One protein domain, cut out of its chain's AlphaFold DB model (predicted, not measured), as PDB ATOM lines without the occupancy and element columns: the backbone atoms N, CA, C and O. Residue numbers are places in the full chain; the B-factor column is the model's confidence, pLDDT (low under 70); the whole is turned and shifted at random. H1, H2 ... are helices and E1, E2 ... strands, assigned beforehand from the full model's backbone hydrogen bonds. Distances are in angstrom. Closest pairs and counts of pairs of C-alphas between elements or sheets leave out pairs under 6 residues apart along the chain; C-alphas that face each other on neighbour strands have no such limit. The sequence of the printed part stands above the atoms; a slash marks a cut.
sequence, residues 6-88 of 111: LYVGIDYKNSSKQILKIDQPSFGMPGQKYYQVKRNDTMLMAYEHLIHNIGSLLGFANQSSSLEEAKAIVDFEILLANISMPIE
ATOM      1  N   LEU A   6     116.348 118.409  86.963       93.19
ATOM      2  CA  LEU A   6     116.420 119.559  87.849       93.19
ATOM      3  C   LEU A   6     115.235 120.476  87.569       93.19
ATOM      4  O   LEU A   6     115.057 120.928  86.438       93.19
ATOM      5  N   TYR A   7     114.422 120.752  88.581       94.62
ATOM      6  CA  TYR A   7     113.264 121.631  88.430       94.62
ATOM      7  C   TYR A   7     112.871 122.287  89.751       94.62
ATOM      8  O   TYR A   7     113.221 121.816  90.830       94.62
ATOM      9  N   VAL A   8     112.124 123.386  89.671       96.38
ATOM     10  CA  VAL A   8     111.526 124.024  90.849       96.38
ATOM     11  C   VAL A   8     110.137 123.440  91.064       96.38
ATOM     12  O   VAL A   8     109.339 123.351  90.132       96.38
ATOM     13  N   GLY A   9     109.839 123.031  92.293       95.19
ATOM     14  CA  GLY A   9     108.531 122.501  92.650       95.19
ATOM     15  C   GLY A   9     108.117 122.879  94.062       95.19
ATOM     16  O   GLY A   9     108.928 123.309  94.876       95.19
ATOM     17  N   ILE A  10     106.838 122.680  94.359       95.44
ATOM     18  CA  ILE A  10     106.280 122.908  95.695       95.44
ATOM     19  C   ILE A  10     106.922 121.939  96.696       95.44
ATOM     20  O   ILE A  10     107.089 120.751  96.393       95.44
ATOM     21  N   ASP A  11     107.267 122.428  97.884       94.12
ATOM     22  CA  ASP A  11     107.700 121.583  98.996       94.12
ATOM     23  C   ASP A  11     106.521 120.719  99.486       94.12
ATOM     24  O   ASP A  11     105.469 121.225  99.878       94.12
ATOM     25  N   TYR A  12     106.699 119.393  99.463       89.81
ATOM     26  CA  TYR A  12     105.660 118.432  99.844       89.81
ATOM     27  C   TYR A  12     105.213 118.547 101.308       89.81
ATOM     28  O   TYR A  12     104.114 118.102 101.633       89.81
ATOM     29  N   LYS A  13     106.028 119.136 102.193       92.00
ATOM     30  CA  LYS A  13     105.685 119.382 103.602       92.00
ATOM     31  C   LYS A  13     105.323 120.839 103.893       92.00
ATOM     32  O   LYS A  13     104.774 121.116 104.957       92.00
ATOM     33  N   ASN A  14     105.599 121.763 102.976       94.06
ATOM     34  CA  ASN A  14     105.231 123.170 103.104       94.06
ATOM     35  C   ASN A  14     104.802 123.748 101.752       94.06
ATOM     36  O   ASN A  14     105.604 124.320 101.015       94.06
ATOM     37  N   SER A  15     103.508 123.652 101.453       92.75
ATOM     38  CA  SER A  15     102.965 124.051 100.153       92.75
ATOM     39  C   SER A  15     103.095 125.545  99.829       92.75
ATOM     40  O   SER A  15     102.959 125.930  98.670       92.75
ATOM     41  N   SER A  16     103.403 126.383 100.821       96.69
ATOM     42  CA  SER A  16     103.661 127.815 100.639       96.69
ATOM     43  C   SER A  16     105.076 128.121 100.131       96.69
ATOM     44  O   SER A  16     105.386 129.282  99.869       96.69
ATOM     45  N   LYS A  17     105.957 127.115 100.019       96.06
ATOM     46  CA  LYS A  17     107.347 127.267  99.569       96.06
ATOM     47  C   LYS A  17     107.609 126.521  98.266       96.06
ATOM     48  O   LYS A  17     107.049 125.459  98.000       96.06
ATOM     49  N   GLN A  18     108.533 127.071  97.483       96.19
ATOM     50  CA  GLN A  18     109.134 126.398  96.338       96.19
ATOM     51  C   GLN A  18     110.561 125.983  96.686       96.19
ATOM     52  O   GLN A  18     111.290 126.734  97.334       96.19
ATOM     53  N   ILE A  19     110.947 124.788  96.255       96.12
ATOM     54  CA  ILE A  19     112.275 124.211  96.453       96.12
ATOM     55  C   ILE A  19     112.836 123.721  95.122       96.12
ATOM     56  O   ILE A  19     112.089 123.356  94.208       96.12
ATOM     57  N   LEU A  20     114.163 123.696  95.029       95.88
ATOM     58  CA  LEU A  20     114.862 122.997  93.961       95.88
ATOM     59  C   LEU A  20     114.725 121.489  94.190       95.88
ATOM     60  O   LEU A  20     114.990 121.001  95.288       95.88
ATOM     61  N   LYS A  21     114.300 120.758  93.165       94.69
ATOM     62  CA  LYS A  21     114.155 119.304  93.179       94.69
ATOM     63  C   LYS A  21     115.139 118.690  92.196       94.69
ATOM     64  O   LYS A  21     115.227 119.134  91.051       94.69
ATOM     65  N   ILE A  22     115.845 117.671  92.672       94.12
ATOM     66  CA  ILE A  22     116.738 116.818  91.893       94.12
ATOM     67  C   ILE A  22     116.105 115.429  91.871       94.12
ATOM     68  O   ILE A  22     115.752 114.905  92.926       94.12
ATOM     69  N   ASP A  23     115.922 114.855  90.688       92.81
ATOM     70  CA  ASP A  23     115.308 113.538  90.517       92.81
ATOM     71  C   ASP A  23     116.050 112.712  89.456       92.81
ATOM     72  O   ASP A  23     116.862 113.230  88.679       92.81
ATOM     73  N   GLN A  24     115.762 111.412  89.438       91.50
ATOM     74  CA  GLN A  24     116.279 110.462  88.457       91.50
ATOM     75  C   GLN A  24     115.911 110.888  87.020       91.50
ATOM     76  O   GLN A  24     114.923 111.607  86.820       91.50
ATOM     77  N   PRO A  25     116.675 110.456  86.001       90.12
ATOM     78  CA  PRO A  25     116.415 110.847  84.623       90.12
ATOM     79  C   PRO A  25     115.053 110.347  84.128       90.12
ATOM     80  O   PRO A  25     114.479 109.374  84.626       90.12
ATOM     81  N   SER A  26     114.555 111.006  83.082       87.12
ATOM     82  CA  SER A  26     113.535 110.393  82.233       87.12
ATOM     83  C   SER A  26     114.131 109.238  81.442       87.12
ATOM     84  O   SER A  26     115.329 109.215  81.171       87.12
ATOM     85  N   PHE A  27     113.259 108.329  81.020       89.62
ATOM     86  CA  PHE A  27     113.581 107.272  80.073       89.62
ATOM     87  C   PHE A  27     112.850 107.505  78.750       89.62
ATOM     88  O   PHE A  27     111.794 108.141  78.729       89.62
ATOM     89  N   GLY A  28     113.415 107.005  77.652       89.12
ATOM     90  CA  GLY A  28     112.816 107.123  76.323       89.12
ATOM     91  C   GLY A  28     111.700 106.106  76.127       89.12
ATOM     92  O   GLY A  28     110.727 106.369  75.424       89.12
ATOM     93  N   MET A  29     111.791 104.972  76.822       92.38
ATOM     94  CA  MET A  29     110.681 104.047  77.016       92.38
ATOM     95  C   MET A  29     109.840 104.456  78.242       92.38
ATOM     96  O   MET A  29     110.339 105.146  79.130       92.38
ATOM     97  N   PRO A  30     108.579 103.988  78.367       89.25
ATOM     98  CA  PRO A  30     107.640 104.457  79.399       89.25
ATOM     99  C   PRO A  30     108.057 104.243  80.868       89.25
ATOM    100  O   PRO A  30     107.356 104.683  81.778       89.25
ATOM    101  N   GLY A  31     109.158 103.541  81.132       86.50
ATOM    102  CA  GLY A  31     109.734 103.417  82.466       86.50
ATOM    103  C   GLY A  31     110.887 102.420  82.525       86.50
ATOM    104  O   GLY A  31     111.090 101.633  81.602       86.50
ATOM    105  N   GLN A  32     111.599 102.397  83.654       89.38
ATOM    106  CA  GLN A  32     112.811 101.583  83.823       89.38
ATOM    107  C   GLN A  32     112.599 100.080  83.578       89.38
ATOM    108  O   GLN A  32     113.491  99.395  83.090       89.38
ATOM    109  N   LYS A  33     111.396  99.556  83.867       91.19
ATOM    110  CA  LYS A  33     111.077  98.126  83.722       91.19
ATOM    111  C   LYS A  33     111.248  97.603  82.292       91.19
ATOM    112  O   LYS A  33     111.453  96.414  82.111       91.19
ATOM    113  N   TYR A  34     111.157  98.483  81.293       92.94
ATOM    114  CA  TYR A  34     111.329  98.126  79.884       92.94
ATOM    115  C   TYR A  34     112.796  97.909  79.490       92.94
ATOM    116  O   TYR A  34     113.064  97.328  78.447       92.94
ATOM    117  N   TYR A  35     113.729  98.338  80.339       93.56
ATOM    118  CA  TYR A  35     115.165  98.121  80.180       93.56
ATOM    119  C   TYR A  35     115.663  96.942  81.029       93.56
ATOM    120  O   TYR A  35     116.702  96.362  80.734       93.56
ATOM    121  N   GLN A  36     114.905  96.546  82.059       90.94
ATOM    122  CA  GLN A  36     115.203  95.416  82.952       90.94
ATOM    123  C   GLN A  36     114.720  94.077  82.361       90.94
ATOM    124  O   GLN A  36     114.076  93.265  83.024       90.94
ATOM    125  N   VAL A  37     115.004  93.864  81.078       92.75
ATOM    126  CA  VAL A  37     114.616  92.683  80.299       92.75
ATOM    127  C   VAL A  37     115.839  92.094  79.602       92.75
ATOM    128  O   VAL A  37     116.930  92.663  79.620       92.75
ATOM    129  N   LYS A  38     115.686  90.921  78.984       92.81
ATOM    130  CA  LYS A  38     116.763  90.347  78.168       92.81
ATOM    131  C   LYS A  38     117.024  91.237  76.950       92.81
ATOM    132  O   LYS A  38     116.097  91.814  76.397       92.81
ATOM    133  N   ARG A  39     118.272  91.290  76.471       89.69
ATOM    134  CA  ARG A  39     118.651  92.155  75.334       89.69
ATOM    135  C   ARG A  39     117.907  91.834  74.029       89.69
ATOM    136  O   ARG A  39     117.775  92.705  73.180       89.69
ATOM    137  N   ASN A  40     117.412  90.604  73.889       91.44
ATOM    138  CA  ASN A  40     116.601  90.151  72.757       91.44
ATOM    139  C   ASN A  40     115.092  90.416  72.924       91.44
ATOM    140  O   ASN A  40     114.293  89.864  72.168       91.44
ATOM    141  N   ASP A  41     114.690  91.201  73.925       96.56
ATOM    142  CA  ASP A  41     113.307  91.632  74.086       96.56
ATOM    143  C   ASP A  41     112.851  92.479  72.892       96.56
ATOM    144  O   ASP A  41     113.559  93.374  72.424       96.56
ATOM    145  N   THR A  42     111.644  92.203  72.403       95.38
ATOM    146  CA  THR A  42     111.110  92.833  71.192       95.38
ATOM    147  C   THR A  42     110.953  94.345  71.335       95.38
ATOM    148  O   THR A  42     111.222  95.069  70.378       95.38
ATOM    149  N   MET A  43     110.548  94.845  72.507       94.88
ATOM    150  CA  MET A  43     110.375  96.283  72.728       94.88
ATOM    151  C   MET A  43     111.722  96.993  72.810       94.88
ATOM    152  O   MET A  43     111.884  98.064  72.229       94.88
ATOM    153  N   LEU A  44     112.695  96.386  73.490       95.25
ATOM    154  CA  LEU A  44     114.040  96.943  73.614       95.25
ATOM    155  C   LEU A  44     114.762  96.987  72.257       95.25
ATOM    156  O   LEU A  44     115.377  97.996  71.916       95.25
ATOM    157  N   MET A  45     114.624  95.935  71.442       95.44
ATOM    158  CA  MET A  45     115.133  95.914  70.066       95.44
ATOM    159  C   MET A  45     114.438  96.957  69.183       95.44
ATOM    160  O   MET A  45     115.101  97.676  68.439       95.44
ATOM    161  N   ALA A  46     113.109  97.077  69.266       95.75
ATOM    162  CA  ALA A  46     112.364  98.077  68.502       95.75
ATOM    163  C   ALA A  46     112.775  99.511  68.871       95.75
ATOM    164  O   ALA A  46     112.875 100.368  67.994       95.75
ATOM    165  N   TYR A  47     113.053  99.764  70.151       95.75
ATOM    166  CA  TYR A  47     113.550 101.049  70.626       95.75
ATOM    167  C   TYR A  47     114.953 101.369  70.083       95.75
ATOM    168  O   TYR A  47     115.173 102.466  69.577       95.75
ATOM    169  N   GLU A  48     115.876 100.405  70.078       95.00
ATOM    170  CA  GLU A  48     117.198 100.569  69.451       95.00
ATOM    171  C   GLU A  48     117.090 100.898  67.955       95.00
ATOM    172  O   GLU A  48     117.720 101.841  67.470       95.00
ATOM    173  N   HIS A  49     116.230 100.180  67.224       93.62
ATOM    174  CA  HIS A  49     115.963 100.469  65.815       93.62
ATOM    175  C   HIS A  49     115.359 101.861  65.604       93.62
ATOM    176  O   HIS A  49     115.690 102.529  64.625       93.62
ATOM    177  N   LEU A  50     114.495 102.324  66.509       93.75
ATOM    178  CA  LEU A  50     113.950 103.678  66.458       93.75
ATOM    179  C   LEU A  50     115.062 104.727  66.584       93.75
ATOM    180  O   LEU A  50     115.103 105.655  65.777       93.75
ATOM    181  N   ILE A  51     115.979 104.569  67.543       92.19
ATOM    182  CA  ILE A  51     117.122 105.478  67.725       92.19
ATOM    183  C   ILE A  51     117.995 105.497  66.467       92.19
ATOM    184  O   ILE A  51     118.317 106.572  65.962       92.19
ATOM    185  N   HIS A  52     118.313 104.322  65.920       91.44
ATOM    186  CA  HIS A  52     119.064 104.185  64.672       91.44
ATOM    187  C   HIS A  52     118.390 104.924  63.502       91.44
ATOM    188  O   HIS A  52     119.035 105.692  62.782       91.44
ATOM    189  N   ASN A  53     117.078 104.740  63.332       90.88
ATOM    190  CA  ASN A  53     116.315 105.376  62.259       90.88
ATOM    191  C   ASN A  53     116.275 106.902  62.412       90.88
ATOM    192  O   ASN A  53     116.414 107.618  61.422       90.88
ATOM    193  N   ILE A  54     116.123 107.405  63.642       89.69
ATOM    194  CA  ILE A  54     116.161 108.845  63.931       89.69
ATOM    195  C   ILE A  54     117.548 109.415  63.620       89.69
ATOM    196  O   ILE A  54     117.645 110.427  62.928       89.69
ATOM    197  N   GLY A  55     118.621 108.761  64.074       87.19
ATOM    198  CA  GLY A  55     119.994 109.193  63.792       87.19
ATOM    199  C   GLY A  55     120.300 109.224  62.293       87.19
ATOM    200  O   GLY A  55     120.874 110.193  61.794       87.19
ATOM    201  N   SER A  56     119.834 108.208  61.563       86.25
ATOM    202  CA  SER A  56     119.961 108.129  60.104       86.25
ATOM    203  C   SER A  56     119.186 109.246  59.396       86.25
ATOM    204  O   SER A  56     119.721 109.883  58.490       86.25
ATOM    205  N   LEU A  57     117.950 109.531  59.825       87.69
ATOM    206  CA  LEU A  57     117.115 110.593  59.252       87.69
ATOM    207  C   LEU A  57     117.728 111.985  59.444       87.69
ATOM    208  O   LEU A  57     117.632 112.835  58.563       87.69
ATOM    209  N   LEU A  58     118.355 112.218  60.595       87.44
ATOM    210  CA  LEU A  58     118.983 113.494  60.928       87.44
ATOM    211  C   LEU A  58     120.375 113.670  60.293       87.44
ATOM    212  O   LEU A  58     121.014 114.699  60.497       87.44
ATOM    213  N   GLY A  59     120.839 112.695  59.502       78.62
ATOM    214  CA  GLY A  59     122.098 112.773  58.761       78.62
ATOM    215  C   GLY A  59     123.345 112.568  59.621       78.62
ATOM    216  O   GLY A  59     124.442 112.905  59.181       78.62
ATOM    217  N   PHE A  60     123.200 112.018  60.831       67.62
ATOM    218  CA  PHE A  60     124.310 111.861  61.773       67.62
ATOM    219  C   PHE A  60     125.203 110.642  61.499       67.62
ATOM    220  O   PHE A  60     126.206 110.493  62.190       67.62
ATOM    221  N   ALA A  61     124.910 109.776  60.512       62.72
ATOM    222  CA  ALA A  61     125.667 108.530  60.385       62.72
ATOM    223  C   ALA A  61     125.710 107.868  58.994       62.72
ATOM    224  O   ALA A  61     124.730 107.835  58.250       62.72
ATOM    225  N   ASN A  62     126.849 107.217  58.719       69.06
ATOM    226  CA  ASN A  62     126.918 106.048  57.838       69.06
ATOM    227  C   ASN A  62     126.157 104.889  58.517       69.06
ATOM    228  O   ASN A  62     126.269 104.712  59.728       69.06
ATOM    229  N   GLN A  63     125.408 104.073  57.763       64.00
ATOM    230  CA  GLN A  63     124.503 103.043  58.322       64.00
ATOM    231  C   GLN A  63     125.127 102.171  59.428       64.00
ATOM    232  O   GLN A  63     124.476 101.904  60.436       64.00
ATOM    233  N   SER A  64     126.388 101.760  59.267       66.12
ATOM    234  CA  SER A  64     127.078 100.897  60.231       66.12
ATOM    235  C   SER A  64     127.408 101.598  61.555       66.12
ATOM    236  O   SER A  64     127.207 100.998  62.607       66.12
ATOM    237  N   SER A  65     127.853 102.862  61.530       74.06
ATOM    238  CA  SER A  65     128.180 103.605  62.761       74.06
ATOM    239  C   SER A  65     126.921 103.964  63.547       74.06
ATOM    240  O   SER A  65     126.901 103.882  64.771       74.06
ATOM    241  N   SER A  66     125.823 104.246  62.840       78.12
ATOM    242  CA  SER A  66     124.531 104.564  63.456       78.12
ATOM    243  C   SER A  66     123.999 103.443  64.350       78.12
ATOM    244  O   SER A  66     123.369 103.702  65.374       78.12
ATOM    245  N   LEU A  67     124.204 102.185  63.948       85.56
ATOM    246  CA  LEU A  67     123.715 101.042  64.713       85.56
ATOM    247  C   LEU A  67     124.538 100.829  65.991       85.56
ATOM    248  O   LEU A  67     123.976 100.490  67.030       85.56
ATOM    249  N   GLU A  68     125.853 101.025  65.926       88.81
ATOM    250  CA  GLU A  68     126.731 100.946  67.101       88.81
ATOM    251  C   GLU A  68     126.423 102.060  68.106       88.81
ATOM    252  O   GLU A  68     126.313 101.798  69.303       88.81
ATOM    253  N   GLU A  69     126.190 103.279  67.624       89.38
ATOM    254  CA  GLU A  69     125.773 104.407  68.459       89.38
ATOM    255  C   GLU A  69     124.410 104.157  69.116       89.38
ATOM    256  O   GLU A  69     124.255 104.374  70.317       89.38
ATOM    257  N   ALA A  70     123.432 103.640  68.364       91.75
ATOM    258  CA  ALA A  70     122.124 103.290  68.915       91.75
ATOM    259  C   ALA A  70     122.239 102.237  70.027       91.75
ATOM    260  O   ALA A  70     121.628 102.393  71.087       91.75
ATOM    261  N   LYS A  71     123.074 101.209  69.830       93.25
ATOM    262  CA  LYS A  71     123.375 100.203  70.861       93.25
ATOM    263  C   LYS A  71     123.994 100.829  72.099       93.25
ATOM    264  O   LYS A  71     123.522 100.555  73.198       93.25
ATOM    265  N   ALA A  72     124.991 101.695  71.923       93.19
ATOM    266  CA  ALA A  72     125.652 102.375  73.030       93.19
ATOM    267  C   ALA A  72     124.671 103.238  73.843       93.19
ATOM    268  O   ALA A  72     124.729 103.236  75.071       93.19
ATOM    269  N   ILE A  73     123.732 103.926  73.180       92.25
ATOM    270  CA  ILE A  73     122.677 104.698  73.853       92.25
ATOM    271  C   ILE A  73     121.756 103.774  74.656       92.25
ATOM    272  O   ILE A  73     121.493 104.052  75.826       92.25
ATOM    273  N   VAL A  74     121.281 102.672  74.066       94.31
ATOM    274  CA  VAL A  74     120.399 101.727  74.774       94.31
ATOM    275  C   VAL A  74     121.116 101.072  75.954       94.31
ATOM    276  O   VAL A  74     120.545 100.996  77.039       94.31
ATOM    277  N   ASP A  75     122.367 100.649  75.785       94.50
ATOM    278  CA  ASP A  75     123.163 100.051  76.860       94.50
ATOM    279  C   ASP A  75     123.389 101.050  78.002       94.50
ATOM    280  O   ASP A  75     123.270 100.703  79.180       94.50
ATOM    281  N   PHE A  76     123.630 102.317  77.667       93.00
ATOM    282  CA  PHE A  76     123.731 103.386  78.647       93.00
ATOM    283  C   PHE A  76     122.403 103.625  79.396       93.00
ATOM    284  O   PHE A  76     122.391 103.736  80.624       93.00
ATOM    285  N   GLU A  77     121.264 103.634  78.700       93.69
ATOM    286  CA  GLU A  77     119.946 103.751  79.338       93.69
ATOM    287  C   GLU A  77     119.602 102.540  80.223       93.69
ATOM    288  O   GLU A  77     118.959 102.713  81.259       93.69
ATOM    289  N   ILE A  78     120.077 101.334  79.885       94.25
ATOM    290  CA  ILE A  78     119.961 100.144  80.745       94.25
ATOM    291  C   ILE A  78     120.725 100.347  82.057       94.25
ATOM    292  O   ILE A  78     120.193 100.046  83.128       94.25
ATOM    293  N   LEU A  79     121.945 100.892  82.008       93.38
ATOM    294  CA  LEU A  79     122.709 101.213  83.219       93.38
ATOM    295  C   LEU A  79     121.954 102.217  84.099       93.38
ATOM    296  O   LEU A  79     121.807 101.984  85.301       93.38
ATOM    297  N   LEU A  80     121.403 103.279  83.503       92.25
ATOM    298  CA  LEU A  80     120.582 104.260  84.220       92.25
ATOM    299  C   LEU A  80     119.317 103.635  84.829       92.25
ATOM    300  O   LEU A  80     118.954 103.944  85.966       92.25
ATOM    301  N   ALA A  81     118.649 102.740  84.104       92.50
ATOM    302  CA  ALA A  81     117.454 102.043  84.574       92.50
ATOM    303  C   ALA A  81     117.738 101.096  85.748       92.50
ATOM    304  O   ALA A  81     116.862 100.890  86.590       92.50
ATOM    305  N   ASN A  82     118.947 100.537  85.825       91.88
ATOM    306  CA  ASN A  82     119.357  99.647  86.912       91.88
ATOM    307  C   ASN A  82     119.681 100.395  88.212       91.88
ATOM    308  O   ASN A  82     119.434  99.855  89.286       91.88
ATOM    309  N   ILE A  83     120.194 101.626  88.128       91.62
ATOM    310  CA  ILE A  83     120.451 102.472  89.311       91.62
ATOM    311  C   ILE A  83     119.224 103.292  89.743       91.62
ATOM    312  O   ILE A  83     119.242 103.921  90.798       91.62
ATOM    313  N   SER A  84     118.163 103.308  88.933       91.19
ATOM    314  CA  SER A  84     116.951 104.084  89.198       91.19
ATOM    315  C   SER A  84     115.978 103.371  90.136       91.19
ATOM    316  O   SER A  84     115.881 102.140  90.182       91.19
ATOM    317  N   MET A  85     115.215 104.167  90.889       89.88
ATOM    318  CA  MET A  85     114.259 103.641  91.856       89.88
ATOM    319  C   MET A  85     113.020 103.058  91.149       89.88
ATOM    320  O   MET A  85     112.394 103.763  90.346       89.88
ATOM    321  N   PRO A  86     112.594 101.823  91.489       88.25
ATOM    322  CA  PRO A  86     111.383 101.217  90.945       88.25
ATOM    323  C   PRO A  86     110.142 102.085  91.125       88.25
ATOM    324  O   PRO A  86     109.940 102.718  92.165       88.25
ATOM    325  N   ILE A  87     109.259 102.069  90.123       84.44
ATOM    326  CA  ILE A  87     108.052 102.903  90.119       84.44
ATOM    327  C   ILE A  87     107.132 102.610  91.310       84.44
ATOM    328  O   ILE A  87     106.452 103.521  91.780       84.44
ATOM    329  N   GLU A  88     107.112 101.376  91.832       86.31
ATOM    330  CA  GLU A  88     106.315 101.059  93.020       86.31
ATOM    331  C   GLU A  88     106.845 101.780  94.262       86.31
ATOM    332  O   GLU A  88     106.058 102.342  95.023       86.31
TER     333      GLU A  88
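This is residues 6 to 88 of the 111 residues of the protein "Endothelin-converting enzyme 1" of Biomphalaria glabrata (UniProt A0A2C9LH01). A two-strand hairpin, E1 and E2, makes one end of a long, flat model, and two helices, H1 and H2, cross at the other. Residues 24 to 41, with no named element, join them. The 83 printed residues run E1, E2, H1, H2; the sheet, E1 - E2, is antiparallel and the class mixed. The whole is loose, with a radius of gyration of the C-alphas of 16.9 A and spans of 53 by 29 by 16 A.

E1 is residues 6 to 11, from C-alpha 6 at (116.420, 119.559, 87.849), 14.3 A long. E2, residues 14 to 23, is 18.8 A and bends by 106 degrees at residue 17. H1, residues 42 to 57, is 22.2 A; H2, residues 63 to 83, is 31.3 A and ends at C-alpha 83 (120.451, 102.472, 89.311).

In the hairpin, N 9 and O 19 are 3.0 A apart, within hydrogen-bond range; the strand directions stand at 153 degrees. H1 and H2 touch, closest at the C-alphas of His 52 and Ala 70, 5.3 A, at a steep tilt of 48 degrees, opposite ways. H2 is apart from E1 and E2. Every O i to N i+4 pair is within hydrogen-bond range in H1, 15 of 17 in H2.

The C-alphas farthest apart, of Ser 16 and Ser 64, are 53.9 A apart. The printed part has no cut; the link E2 to H1 is long. Residues 60 to 64 have pLDDT under 70.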